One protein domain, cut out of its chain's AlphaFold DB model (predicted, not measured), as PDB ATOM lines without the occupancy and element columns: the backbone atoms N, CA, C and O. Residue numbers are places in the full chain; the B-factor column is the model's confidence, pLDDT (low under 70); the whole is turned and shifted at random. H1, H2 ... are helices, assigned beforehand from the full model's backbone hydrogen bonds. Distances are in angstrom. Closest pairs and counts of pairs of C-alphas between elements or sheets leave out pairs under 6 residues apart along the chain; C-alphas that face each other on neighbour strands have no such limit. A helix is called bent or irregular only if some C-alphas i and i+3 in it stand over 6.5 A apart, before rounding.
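This is residues 17 to 107 of the 108 residues of an uncharacterized protein of Methylobacterium sp. Leaf91 (UniProt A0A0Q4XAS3). Two long helices, H6 and H4, cross nearly at right angles in the middle of this helical domain; H1 and H3 pack on one side of H4 and on the later part of H6, and H5 packs on the other side of H4. Short H2 folds back along H1, at the opposite end of the longest axis from H5. The printed part has 91 residues, all helix in class, with H1 to H6 in chain order and no named strand. It is compact, radius of gyration of the C-alphas 12.7 A, spanning 36 by 26 by 18 A.

Start at H6, residues 88 to 105: its residues 91 to 99 touch H4, residues 57 to 70, about perpendicular at 79 degrees, and the closest C-alphas, of Leu 63 and Val 95, are 4.7 A apart. H3, residues 46 to 53, touches H6 about perpendicular at 89 degrees, closest at C-alphas 53 and 102, 5.2 A. H3 and H4 form a hairpin, closest at C-alphas 50 and 60, 6.0 A. H1, residues 17 to 28, touches H4 with residues 23 to 27, closest at C-alphas 24 and 67, 6.0 A. H2, residues 31 to 36, forms a hairpin with H1, closest at C-alphas 25 and 33, 4.9 A, and is apart from H6. H5, residues 77 to 83, touches H4, closest at C-alphas 66 and 77, 5.3 A, and H6 only at the corner, at C-alphas 81 and 88, 5.8 A. Each O i to N i+4 pair is within hydrogen-bond range in H1, H2, H4, H5 and H6, but 2 of 4 in H3.

Find C-alpha 88 at (-37.660, -17.615, 39.622); H6 runs 25.4 A to C-alpha 105 at (-17.660, -4.035, 47.565). H4 is 20.0 A long, and H1 runs 16.5 A from C-alpha 17 at (-18.855, -12.205, 35.092). H3 is irregular: C-alphas 47 and 50 are 7.2 A apart.

The farthest C-alphas, of Pro 39 and Gly 85, are 36.5 A apart. The printed part has no cut and no long link. Confidence is low at residues 42 to 44.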
ATOM      1  N   THR A  17     -19.192 -10.894  35.667       93.25
ATOM      2  CA  THR A  17     -18.855 -12.205  35.092       93.25
ATOM      3  C   THR A  17     -17.698 -12.876  35.835       93.25
ATOM      4  O   THR A  17     -17.788 -14.063  36.143       93.25
ATOM      5  N   LEU A  18     -16.640 -12.129  36.172       93.06
ATOM      6  CA  LEU A  18     -15.511 -12.662  36.939       93.06
ATOM      7  C   LEU A  18     -15.922 -12.964  38.379       93.06
ATOM      8  O   LEU A  18     -15.619 -14.041  38.881       93.06
ATOM      9  N   VAL A  19     -16.696 -12.076  39.008       94.44
ATOM     10  CA  VAL A  19     -17.216 -12.303  40.365       94.44
ATOM     11  C   VAL A  19     -18.046 -13.585  40.436       94.44
ATOM     12  O   VAL A  19     -17.860 -14.385  41.353       94.44
ATOM     13  N   ARG A  20     -18.908 -13.846  39.443       95.56
ATOM     14  CA  ARG A  20     -19.648 -15.116  39.348       95.56
ATOM     15  C   ARG A  20     -18.718 -16.318  39.217       95.56
ATOM     16  O   ARG A  20     -18.931 -17.301  39.921       95.56
ATOM     17  N   LEU A  21     -17.708 -16.249  38.347       94.50
ATOM     18  CA  LEU A  21     -16.746 -17.341  38.167       94.50
ATOM     19  C   LEU A  21     -15.985 -17.637  39.463       94.50
ATOM     20  O   LEU A  21     -15.903 -18.797  39.861       94.50
ATOM     21  N   TRP A  22     -15.507 -16.605  40.159       95.06
ATOM     22  CA  TRP A  22     -14.840 -16.755  41.453       95.06
ATOM     23  C   TRP A  22     -15.753 -17.404  42.489       95.06
ATOM     24  O   TRP A  22     -15.345 -18.363  43.140       95.06
ATOM     25  N   LEU A  23     -16.996 -16.933  42.612       95.75
ATOM     26  CA  LEU A  23     -17.964 -17.502  43.551       95.75
ATOM     27  C   LEU A  23     -18.267 -18.972  43.234       95.75
ATOM     28  O   LEU A  23     -18.262 -19.796  44.146       95.75
ATOM     29  N   VAL A  24     -18.496 -19.320  41.965       95.75
ATOM     30  CA  VAL A  24     -18.774 -20.707  41.551       95.75
ATOM     31  C   VAL A  24     -17.572 -21.611  41.816       95.75
ATOM     32  O   VAL A  24     -17.742 -22.674  42.411       95.75
ATOM     33  N   ALA A  25     -16.363 -21.184  41.449       93.88
ATOM     34  CA  ALA A  25     -15.139 -21.945  41.694       93.88
ATOM     35  C   ALA A  25     -14.894 -22.172  43.191       93.88
ATOM     36  O   ALA A  25     -14.635 -23.297  43.627       93.88
ATOM     37  N   ALA A  26     -15.072 -21.123  43.997       93.31
ATOM     38  CA  ALA A  26     -14.967 -21.213  45.445       93.31
ATOM     39  C   ALA A  26     -16.019 -22.160  46.036       93.31
ATOM     40  O   ALA A  26     -15.718 -22.902  46.971       93.31
ATOM     41  N   TRP A  27     -17.241 -22.176  45.493       94.56
ATOM     42  CA  TRP A  27     -18.280 -23.117  45.910       94.56
ATOM     43  C   TRP A  27     -17.980 -24.554  45.498       94.56
ATOM     44  O   TRP A  27     -18.262 -25.458  46.284       94.56
ATOM     45  N   ALA A  28     -17.402 -24.776  44.316       92.25
ATOM     46  CA  ALA A  28     -17.025 -26.104  43.838       92.25
ATOM     47  C   ALA A  28     -15.953 -26.732  44.744       92.25
ATOM     48  O   ALA A  28     -16.014 -27.924  45.040       92.25
ATOM     49  N   GLY A  29     -15.033 -25.912  45.265       86.88
ATOM     50  CA  GLY A  29     -14.130 -26.288  46.356       86.88
ATOM     51  C   GLY A  29     -12.943 -27.164  45.947       86.88
ATOM     52  O   GLY A  29     -12.290 -27.725  46.823       86.88
ATOM     53  N   HIS A  30     -12.642 -27.280  44.650       85.50
ATOM     54  CA  HIS A  30     -11.444 -27.960  44.150       85.50
ATOM     55  C   HIS A  30     -10.480 -26.974  43.471       85.50
ATOM     56  O   HIS A  30     -10.894 -25.993  42.853       85.50
ATOM     57  N   SER A  31      -9.177 -27.244  43.593       78.94
ATOM     58  CA  SER A  31      -8.088 -26.334  43.197       78.94
ATOM     59  C   SER A  31      -8.071 -25.992  41.707       78.94
ATOM     60  O   SER A  31      -7.689 -24.886  41.339       78.94
ATOM     61  N   GLU A  32      -8.508 -26.914  40.850       85.56
ATOM     62  CA  GLU A  32      -8.549 -26.695  39.405       85.56
ATOM     63  C   GLU A  32      -9.541 -25.592  39.009       85.56
ATOM     64  O   GLU A  32      -9.181 -24.692  38.253       85.56
ATOM     65  N   ALA A  33     -10.763 -25.608  39.558       84.81
ATOM     66  CA  ALA A  33     -11.740 -24.554  39.292       84.81
ATOM     67  C   ALA A  33     -11.246 -23.201  39.816       84.81
ATOM     68  O   ALA A  33     -11.428 -22.179  39.156       84.81
ATOM     69  N   ASP A  34     -10.587 -23.196  40.979       85.50
ATOM     70  CA  ASP A  34     -10.022 -21.973  41.547       85.50
ATOM     71  C   ASP A  34      -8.928 -21.368  40.653       85.50
ATOM     72  O   ASP A  34      -8.910 -20.152  40.448       85.50
ATOM     73  N   ALA A  35      -8.073 -22.214  40.067       84.31
ATOM     74  CA  ALA A  35      -7.045 -21.800  39.117       84.31
ATOM     75  C   ALA A  35      -7.644 -21.279  37.799       84.31
ATOM     76  O   ALA A  35      -7.214 -20.240  37.299       84.31
ATOM     77  N   GLN A  36      -8.663 -21.958  37.258       86.94
ATOM     78  CA  GLN A  36      -9.349 -21.544  36.026       86.94
ATOM     79  C   GLN A  36     -10.096 -20.213  36.180       86.94
ATOM     80  O   GLN A  36     -10.180 -19.440  35.227       86.94
ATOM     81  N   ALA A  37     -10.616 -19.918  37.373       86.50
ATOM     82  CA  ALA A  37     -11.301 -18.657  37.646       86.50
ATOM     83  C   ALA A  37     -10.341 -17.448  37.692       86.50
ATOM     84  O   ALA A  37     -10.785 -16.299  37.655       86.50
ATOM     85  N   GLY A  38      -9.029 -17.692  37.734       85.88
ATOM     86  CA  GLY A  38      -8.005 -16.662  37.640       85.88
ATOM     87  C   GLY A  38      -7.761 -15.888  38.944       85.88
ATOM     88  O   GLY A  38      -8.240 -16.271  40.020       85.88
ATOM     89  N   PRO A  39      -6.966 -14.804  38.868       85.81
ATOM     90  CA  PRO A  39      -6.565 -14.029  40.033       85.81
ATOM     91  C   PRO A  39      -7.754 -13.267  40.622       85.81
ATOM     92  O   PRO A  39      -8.516 -12.629  39.899       85.81
ATOM     93  N   LYS A  40      -7.880 -13.318  41.949       86.38
ATOM     94  CA  LYS A  40      -8.958 -12.693  42.721       86.38
ATOM     95  C   LYS A  40      -8.427 -11.469  43.476       86.38
ATOM     96  O   LYS A  40      -7.310 -11.541  43.990       86.38
ATOM     97  N   PRO A  41      -9.192 -10.372  43.566       81.62
ATOM     98  CA  PRO A  41      -8.814  -9.217  44.367       81.62
ATOM     99  C   PRO A  41      -9.093  -9.439  45.857       81.62
ATOM    100  O   PRO A  41     -10.027 -10.152  46.220       81.62
ATOM    101  N   GLY A  42      -8.311  -8.789  46.723       68.69
ATOM    102  CA  GLY A  42      -8.597  -8.718  48.159       68.69
ATOM    103  C   GLY A  42      -8.556 -10.060  48.908       68.69
ATOM    104  O   GLY A  42      -7.620 -10.846  48.750       68.69
ATOM    105  N   ASP A  43      -9.542 -10.284  49.792       66.31
ATOM    106  CA  ASP A  43      -9.637 -11.471  50.657       66.31
ATOM    107  C   ASP A  43      -9.854 -12.745  49.825       66.31
ATOM    108  O   ASP A  43     -10.879 -12.920  49.161       66.31
ATOM    109  N   ILE A  44      -8.905 -13.678  49.940       69.69
ATOM    110  CA  ILE A  44      -8.926 -14.992  49.287       69.69
ATOM    111  C   ILE A  44     -10.130 -15.859  49.695       69.69
ATOM    112  O   ILE A  44     -10.438 -16.842  49.020       69.69
ATOM    113  N   ARG A  45     -10.831 -15.529  50.791       84.94
ATOM    114  CA  ARG A  45     -12.001 -16.276  51.285       84.94
ATOM    115  C   ARG A  45     -13.282 -15.893  50.543       84.94
ATOM    116  O   ARG A  45     -14.263 -15.473  51.153       84.94
ATOM    117  N   VAL A  46     -13.302 -16.142  49.237       91.19
ATOM    118  CA  VAL A  46     -14.427 -15.860  48.322       91.19
ATOM    119  C   VAL A  46     -15.765 -16.410  48.817       91.19
ATOM    120  O   VAL A  46     -16.806 -15.786  48.632       91.19
ATOM    121  N   GLN A  47     -15.748 -17.549  49.518       91.12
ATOM    122  CA  GLN A  47     -16.958 -18.143  50.093       91.12
ATOM    123  C   GLN A  47     -17.690 -17.230  51.091       91.12
ATOM    124  O   GLN A  47     -18.874 -17.437  51.330       91.12
ATOM    125  N   ARG A  48     -16.999 -16.241  51.677       93.00
ATOM    126  CA  ARG A  48     -17.553 -15.292  52.655       93.00
ATOM    127  C   ARG A  48     -18.058 -13.994  52.031       93.00
ATOM    128  O   ARG A  48     -18.646 -13.174  52.732       93.00
ATOM    129  N   TRP A  49     -17.793 -13.754  50.748       95.06
ATOM    130  CA  TRP A  49     -18.177 -12.504  50.094       95.06
ATOM    131  C   TRP A  49     -19.687 -12.226  50.140       95.06
ATOM    132  O   TRP A  49     -20.044 -11.072  50.387       95.06
ATOM    133  N   PRO A  50     -20.589 -13.220  49.988       96.00
ATOM    134  CA  PRO A  50     -22.019 -12.980  50.175       96.00
ATOM    135  C   PRO A  50     -22.350 -12.401  51.557       96.00
ATOM    136  O   PRO A  50     -23.188 -11.517  51.673       96.00
ATOM    137  N   GLU A  51     -21.694 -12.869  52.614       95.12
ATOM    138  CA  GLU A  51     -21.904 -12.413  53.987       95.12
ATOM    139  C   GLU A  51     -21.330 -11.023  54.234       95.12
ATOM    140  O   GLU A  51     -21.926 -10.258  54.990       95.12
ATOM    141  N   VAL A  52     -20.185 -10.718  53.623       93.75
ATOM    142  CA  VAL A  52     -19.481  -9.445  53.810       93.75
ATOM    143  C   VAL A  52     -20.163  -8.314  53.044       93.75
ATOM    144  O   VAL A  52     -20.361  -7.240  53.604       93.75
ATOM    145  N   HIS A  53     -20.541  -8.543  51.784       94.38
ATOM    146  CA  HIS A  53     -20.960  -7.461  50.885       94.38
ATOM    147  C   HIS A  53     -22.475  -7.374  50.666       94.38
ATOM    148  O   HIS A  53     -22.962  -6.356  50.178       94.38
ATOM    149  N   VAL A  54     -23.246  -8.406  51.025       96.44
ATOM    150  CA  VAL A  54     -24.701  -8.416  50.807       96.44
ATOM    151  C   VAL A  54     -25.424  -8.347  52.150       96.44
ATOM    152  O   VAL A  54     -25.463  -9.304  52.923       96.44
ATOM    153  N   ALA A  55     -26.037  -7.203  52.451       95.38
ATOM    154  CA  ALA A  55     -26.785  -7.021  53.697       95.38
ATOM    155  C   ALA A  55     -28.123  -7.785  53.687       95.38
ATOM    156  O   ALA A  55     -28.455  -8.467  54.662       95.38
ATOM    157  N   ASP A  56     -28.849  -7.735  52.567       97.06
ATOM    158  CA  ASP A  56     -30.173  -8.341  52.408       97.06
ATOM    159  C   ASP A  56     -30.115  -9.876  52.528       97.06
ATOM    160  O   ASP A  56     -29.429 -10.573  51.772       97.06
ATOM    161  N   TRP A  57     -30.839 -10.416  53.511       96.44
ATOM    162  CA  TRP A  57     -30.851 -11.850  53.811       96.44
ATOM    163  C   TRP A  57     -31.453 -12.693  52.683       96.44
ATOM    164  O   TRP A  57     -30.998 -13.813  52.443       96.44
ATOM    165  N   ARG A  58     -32.458 -12.166  51.978       96.69
ATOM    166  CA  ARG A  58     -33.162 -12.863  50.905       96.69
ATOM    167  C   ARG A  58     -32.287 -12.927  49.662       96.69
ATOM    168  O   ARG A  58     -32.175 -14.002  49.075       96.69
ATOM    169  N   MET A  59     -31.620 -11.830  49.302       97.62
ATOM    170  CA  MET A  59     -30.659 -11.817  48.190       97.62
ATOM    171  C   MET A  59     -29.493 -12.774  48.458       97.62
ATOM    172  O   MET A  59     -29.135 -13.571  47.590       97.62
ATOM    173  N   LYS A  60     -28.961 -12.783  49.690       97.50
ATOM    174  CA  LYS A  60     -27.953 -13.769  50.117       97.50
ATOM    175  C   LYS A  60     -28.432 -15.205  49.932       97.50
ATOM    176  O   LYS A  60     -27.707 -16.027  49.375       97.50
ATOM    177  N   ALA A  61     -29.640 -15.518  50.400       97.31
ATOM    178  CA  ALA A  61     -30.204 -16.860  50.287       97.31
ATOM    179  C   ALA A  61     -30.382 -17.281  48.819       97.31
ATOM    180  O   ALA A  61     -30.041 -18.406  48.457       97.31
ATOM    181  N   GLN A  62     -30.848 -16.366  47.965       98.19
ATOM    182  CA  GLN A  62     -30.997 -16.596  46.527       98.19
ATOM    183  C   GLN A  62     -29.650 -16.852  45.844       98.19
ATOM    184  O   GLN A  62     -29.528 -17.829  45.104       98.19
ATOM    185  N   LEU A  63     -28.624 -16.044  46.140       98.44
ATOM    186  CA  LEU A  63     -27.269 -16.245  45.621       98.44
ATOM    187  C   LEU A  63     -26.704 -17.609  46.037       98.44
ATOM    188  O   LEU A  63     -26.227 -18.357  45.189       98.44
ATOM    189  N   LYS A  64     -26.804 -17.977  47.319       97.62
ATOM    190  CA  LYS A  64     -26.320 -19.279  47.807       97.62
ATOM    191  C   LYS A  64     -27.050 -20.458  47.169       97.62
ATOM    192  O   LYS A  64     -26.406 -21.433  46.791       97.62
ATOM    193  N   ALA A  65     -28.371 -20.363  47.023       97.38
ATOM    194  CA  ALA A  65     -29.165 -21.384  46.345       97.38
ATOM    195  C   ALA A  65     -28.756 -21.527  44.871       97.38
ATOM    196  O   ALA A  65     -28.639 -22.641  44.363       97.38
ATOM    197  N   TRP A  66     -28.494 -20.407  44.191       98.19
ATOM    198  CA  TRP A  66     -27.988 -20.417  42.822       98.19
ATOM    199  C   TRP A  66     -26.605 -21.068  42.731       98.19
ATOM    200  O   TRP A  66     -26.417 -21.947  41.890       98.19
ATOM    201  N   LEU A  67     -25.677 -20.714  43.626       97.56
ATOM    202  CA  LEU A  67     -24.328 -21.287  43.683       97.56
ATOM    203  C   LEU A  67     -24.358 -22.796  43.939       97.56
ATOM    204  O   LEU A  67     -23.717 -23.548  43.209       97.56
ATOM    205  N   ASN A  68     -25.152 -23.253  44.910       96.50
ATOM    206  CA  ASN A  68     -25.327 -24.680  45.186       96.50
ATOM    207  C   ASN A  68     -25.871 -25.441  43.969       96.50
ATOM    208  O   ASN A  68     -25.424 -26.554  43.700       96.50
ATOM    209  N   ALA A  69     -26.791 -24.835  43.212       96.19
ATOM    210  CA  ALA A  69     -27.296 -25.421  41.977       96.19
ATOM    211  C   ALA A  69     -26.234 -25.469  40.862       96.19
ATOM    212  O   ALA A  69     -26.209 -26.441  40.114       96.19
ATOM    213  N   GLN A  70     -25.346 -24.469  40.753       95.38
ATOM    214  CA  GLN A  70     -24.256 -24.493  39.761       95.38
ATOM    215  C   GLN A  70     -23.275 -25.644  40.006       95.38
ATOM    216  O   GLN A  70     -22.751 -26.215  39.056       95.38
ATOM    217  N   VAL A  71     -23.039 -25.993  41.272       94.31
ATOM    218  CA  VAL A  71     -22.071 -27.033  41.660       94.31
ATOM    219  C   VAL A  71     -22.718 -28.389  41.956       94.31
ATOM    220  O   VAL A  71     -22.079 -29.266  42.528       94.31
ATOM    221  N   GLY A  72     -23.998 -28.565  41.609       90.44
ATOM    222  CA  GLY A  72     -24.713 -29.838  41.754       90.44
ATOM    223  C   GLY A  72     -25.020 -30.265  43.196       90.44
ATOM    224  O   GLY A  72     -25.375 -31.418  43.420       90.44
ATOM    225  N   ARG A  73     -24.906 -29.362  44.181       89.25
ATOM    226  CA  ARG A  73     -25.329 -29.617  45.576       89.25
ATOM    227  C   ARG A  73     -26.845 -29.547  45.754       89.25
ATOM    228  O   ARG A  73     -27.368 -30.104  46.709       89.25
ATOM    229  N   GLU A  74     -27.526 -28.853  44.846       86.00
ATOM    230  CA  GLU A  74     -28.984 -28.747  44.774       86.00
ATOM    231  C   GLU A  74     -29.470 -29.223  43.394       86.00
ATOM    232  O   GLU A  74     -28.762 -28.998  42.408       86.00
ATOM    233  N   PRO A  75     -30.677 -29.817  43.273       82.06
ATOM    234  CA  PRO A  75     -31.166 -30.390  42.014       82.06
ATOM    235  C   PRO A  75     -31.260 -29.371  40.874       82.06
ATOM    236  O   PRO A  75     -30.969 -29.675  39.720       82.06
ATOM    237  N   SER A  76     -31.713 -28.150  41.181       95.44
ATOM    238  CA  SER A  76     -31.651 -26.992  40.287       95.44
ATOM    239  C   SER A  76     -32.032 -25.716  41.036       95.44
ATOM    240  O   SER A  76     -32.771 -25.748  42.021       95.44
ATOM    241  N   PHE A  77     -31.641 -24.556  40.504       97.12
ATOM    242  CA  PHE A  77     -32.084 -23.273  41.059       97.12
ATOM    243  C   PHE A  77     -33.606 -23.084  40.953       97.12
ATOM    244  O   PHE A  77     -34.221 -22.451  41.807       97.12
ATOM    245  N   ARG A  78     -34.235 -23.664  39.918       97.25
ATOM    246  CA  ARG A  78     -35.697 -23.656  39.762       97.25
ATOM    247  C   ARG A  78     -36.371 -24.372  40.932       97.25
ATOM    248  O   ARG A  78     -37.347 -23.857  41.468       97.25
ATOM    249  N   GLU A  79     -35.838 -25.523  41.318       96.69
ATOM    250  CA  GLU A  79     -36.378 -26.314  42.420       96.69
ATOM    251  C   GLU A  79     -36.153 -25.626  43.768       96.69
ATOM    252  O   GLU A  79     -37.088 -25.501  44.556       96.69
ATOM    253  N   ALA A  80     -34.969 -25.044  43.982       96.00
ATOM    254  CA  ALA A  80     -34.710 -24.223  45.161       96.00
ATOM    255  C   ALA A  80     -35.689 -23.035  45.262       96.00
ATOM    256  O   ALA A  80     -36.231 -22.766  46.335       96.00
ATOM    257  N   CYS A  81     -35.989 -22.357  44.145       97.38
ATOM    258  CA  CYS A  81     -37.005 -21.300  44.117       97.38
ATOM    259  C   CYS A  81     -38.395 -21.830  44.493       97.38
ATOM    260  O   CYS A  81     -39.089 -21.191  45.280       97.38
ATOM    261  N   ARG A  82     -38.790 -23.002  43.975       97.19
ATOM    262  CA  ARG A  82     -40.081 -23.637  44.281       97.19
ATOM    263  C   ARG A  82     -40.217 -23.938  45.775       97.19
ATOM    264  O   ARG A  82     -41.223 -23.562  46.368       97.19
ATOM    265  N   ILE A  83     -39.201 -24.563  46.375       95.56
ATOM    266  CA  ILE A  83     -39.172 -24.921  47.804       95.56
ATOM    267  C   ILE A  83     -39.301 -23.675  48.687       95.56
ATOM    268  O   ILE A  83     -40.034 -23.685  49.670       95.56
ATOM    269  N   ASN A  84     -38.630 -22.586  48.312       94.94
ATOM    270  CA  ASN A  84     -38.614 -21.351  49.096       94.94
ATOM    271  C   ASN A  84     -39.761 -20.373  48.756       94.94
ATOM    272  O   ASN A  84     -39.790 -19.255  49.276       94.94
ATOM    273  N   GLY A  85     -40.693 -20.746  47.869       97.12
ATOM    274  CA  GLY A  85     -41.804 -19.880  47.455       97.12
ATOM    275  C   GLY A  85     -41.358 -18.628  46.690       97.12
ATOM    276  O   GLY A  85     -41.982 -17.569  46.783       97.12
ATOM    277  N   TRP A  86     -40.241 -18.698  45.967       97.75
ATOM    278  CA  TRP A  86     -39.715 -17.584  45.184       97.75
ATOM    279  C   TRP A  86     -40.169 -17.668  43.728       97.75
ATOM    280  O   TRP A  86     -40.056 -18.705  43.077       97.75
ATOM    281  N   ASN A  87     -40.591 -16.533  43.171       97.81
ATOM    282  CA  ASN A  87     -40.661 -16.390  41.721       97.81
ATOM    283  C   ASN A  87     -39.234 -16.440  41.144       97.81
ATOM    284  O   ASN A  87     -38.378 -15.656  41.556       97.81
ATOM    285  N   ARG A  88     -38.993 -17.347  40.189       97.12
ATOM    286  CA  ARG A  88     -37.660 -17.615  39.622       97.12
ATOM    287  C   ARG A  88     -37.007 -16.374  39.016       97.12
ATOM    288  O   ARG A  88     -35.831 -16.137  39.270       97.12
ATOM    289  N   ASP A  89     -37.748 -15.589  38.242       97.06
ATOM    290  CA  ASP A  89     -37.186 -14.430  37.536       97.06
ATOM    291  C   ASP A  89     -36.808 -13.322  38.521       97.06
ATOM    292  O   ASP A  89     -35.748 -12.709  38.423       97.06
ATOM    293  N   SER A  90     -37.648 -13.117  39.536       96.88
ATOM    294  CA  SER A  90     -37.358 -12.185  40.626       96.88
ATOM    295  C   SER A  90     -36.191 -12.659  41.492       96.88
ATOM    296  O   SER A  90     -35.388 -11.840  41.926       96.88
ATOM    297  N   ALA A  91     -36.067 -13.968  41.725       97.88
ATOM    298  CA  ALA A  91     -34.934 -14.537  42.444       97.88
ATOM    299  C   ALA A  91     -33.630 -14.393  41.654       97.88
ATOM    300  O   ALA A  91     -32.612 -14.055  42.247       97.88
ATOM    301  N   MET A  92     -33.660 -14.579  40.330       98.12
ATOM    302  CA  MET A  92     -32.485 -14.361  39.484       98.12
ATOM    303  C   MET A  92     -32.040 -12.895  39.505       98.12
ATOM    304  O   MET A  92     -30.856 -12.631  39.663       98.12
ATOM    305  N   ARG A  93     -32.974 -11.933  39.481       97.69
ATOM    306  CA  ARG A  93     -32.626 -10.515  39.695       97.69
ATOM    307  C   ARG A  93     -31.950 -10.270  41.048       97.69
ATOM    308  O   ARG A  93     -31.030  -9.467  41.126       97.69
ATOM    309  N   GLY A  94     -32.376 -10.971  42.101       97.75
ATOM    310  CA  GLY A  94     -31.720 -10.910  43.410       97.75
ATOM    311  C   GLY A  94     -30.307 -11.501  43.410       97.75
ATOM    312  O   GLY A  94     -29.418 -10.938  44.042       97.75
ATOM    313  N   VAL A  95     -30.072 -12.581  42.654       98.38
ATOM    314  CA  VAL A  95     -28.721 -13.123  42.401       98.38
ATOM    315  C   VAL A  95     -27.860 -12.080  41.688       98.38
ATOM    316  O   VAL A  95     -26.738 -11.822  42.117       98.38
ATOM    317  N   ASP A  96     -28.389 -11.454  40.639       98.06
ATOM    318  CA  ASP A  96     -27.673 -10.453  39.843       98.06
ATOM    319  C   ASP A  96     -27.302  -9.229  40.685       98.06
ATOM    320  O   ASP A  96     -26.147  -8.809  40.679       98.06
ATOM    321  N   MET A  97     -28.242  -8.723  41.489       97.94
ATOM    322  CA  MET A  97     -27.982  -7.636  42.438       97.94
ATOM    323  C   MET A  97     -26.962  -8.026  43.513       97.94
ATOM    324  O   MET A  97     -26.115  -7.215  43.870       97.94
ATOM    325  N   ALA A  98     -27.005  -9.256  44.030       98.06
ATOM    326  CA  ALA A  98     -26.031  -9.712  45.018       98.06
ATOM    327  C   ALA A  98     -24.607  -9.747  44.437       98.06
ATOM    328  O   ALA A  98     -23.659  -9.320  45.096       98.06
ATOM    329  N   VAL A  99     -24.456 -10.211  43.193       97.56
ATOM    330  CA  VAL A  99     -23.174 -10.203  42.472       97.56
ATOM    331  C   VAL A  99     -22.693  -8.773  42.222       97.56
ATOM    332  O   VAL A  99     -21.509  -8.503  42.409       97.56
ATOM    333  N   GLU A 100     -23.592  -7.867  41.838       96.31
ATOM    334  CA  GLU A 100     -23.289  -6.444  41.640       96.31
ATOM    335  C   GLU A 100     -22.767  -5.791  42.930       96.31
ATOM    336  O   GLU A 100     -21.739  -5.118  42.922       96.31
ATOM    337  N   LEU A 101     -23.415  -6.051  44.069       95.56
ATOM    338  CA  LEU A 101     -22.987  -5.519  45.367       95.56
ATOM    339  C   LEU A 101     -21.619  -6.058  45.801       95.56
ATOM    340  O   LEU A 101     -20.804  -5.299  46.319       95.56
ATOM    341  N   ILE A 102     -21.343  -7.345  45.567       95.25
ATOM    342  CA  ILE A 102     -20.010  -7.922  45.805       95.25
ATOM    343  C   ILE A 102     -18.982  -7.253  44.890       95.25
ATOM    344  O   ILE A 102     -17.923  -6.842  45.344       95.25
ATOM    345  N   SER A 103     -19.308  -7.114  43.609       93.75
ATOM    346  CA  SER A 103     -18.464  -6.477  42.598       93.75
ATOM    347  C   SER A 103     -18.056  -5.047  42.979       93.75
ATOM    348  O   SER A 103     -16.881  -4.705  42.845       93.75
ATOM    349  N   ILE A 104     -18.990  -4.251  43.508       91.50
ATOM    350  CA  ILE A 104     -18.732  -2.906  44.048       91.50
ATOM    351  C   ILE A 104     -17.924  -2.987  45.349       91.50
ATOM    352  O   ILE A 104     -16.969  -2.239  45.538       91.50
ATOM    353  N   GLY A 105     -18.288  -3.899  46.252       89.62
ATOM    354  CA  GLY A 105     -17.660  -4.035  47.565       89.62
ATOM    355  C   GLY A 105     -16.207  -4.515  47.533       89.62
ATOM    356  O   GLY A 105     -15.480  -4.263  48.486       89.62
ATOM    357  N   LEU A 106     -15.776  -5.178  46.458       87.75
ATOM    358  CA  LEU A 106     -14.374  -5.556  46.234       87.75
ATOM    359  C   LEU A 106     -13.495  -4.379  45.786       87.75
ATOM    360  O   LEU A 106     -12.272  -4.495  45.802       87.75
ATOM    361  N   SER A 107     -14.112  -3.279  45.357       78.31
ATOM    362  CA  SER A 107     -13.445  -2.074  44.860       78.31
ATOM    363  C   SER A 107     -13.328  -0.954  45.901       78.31
ATOM    364  O   SER A 107     -12.746   0.085  45.591       78.31
TER     365      SER A 107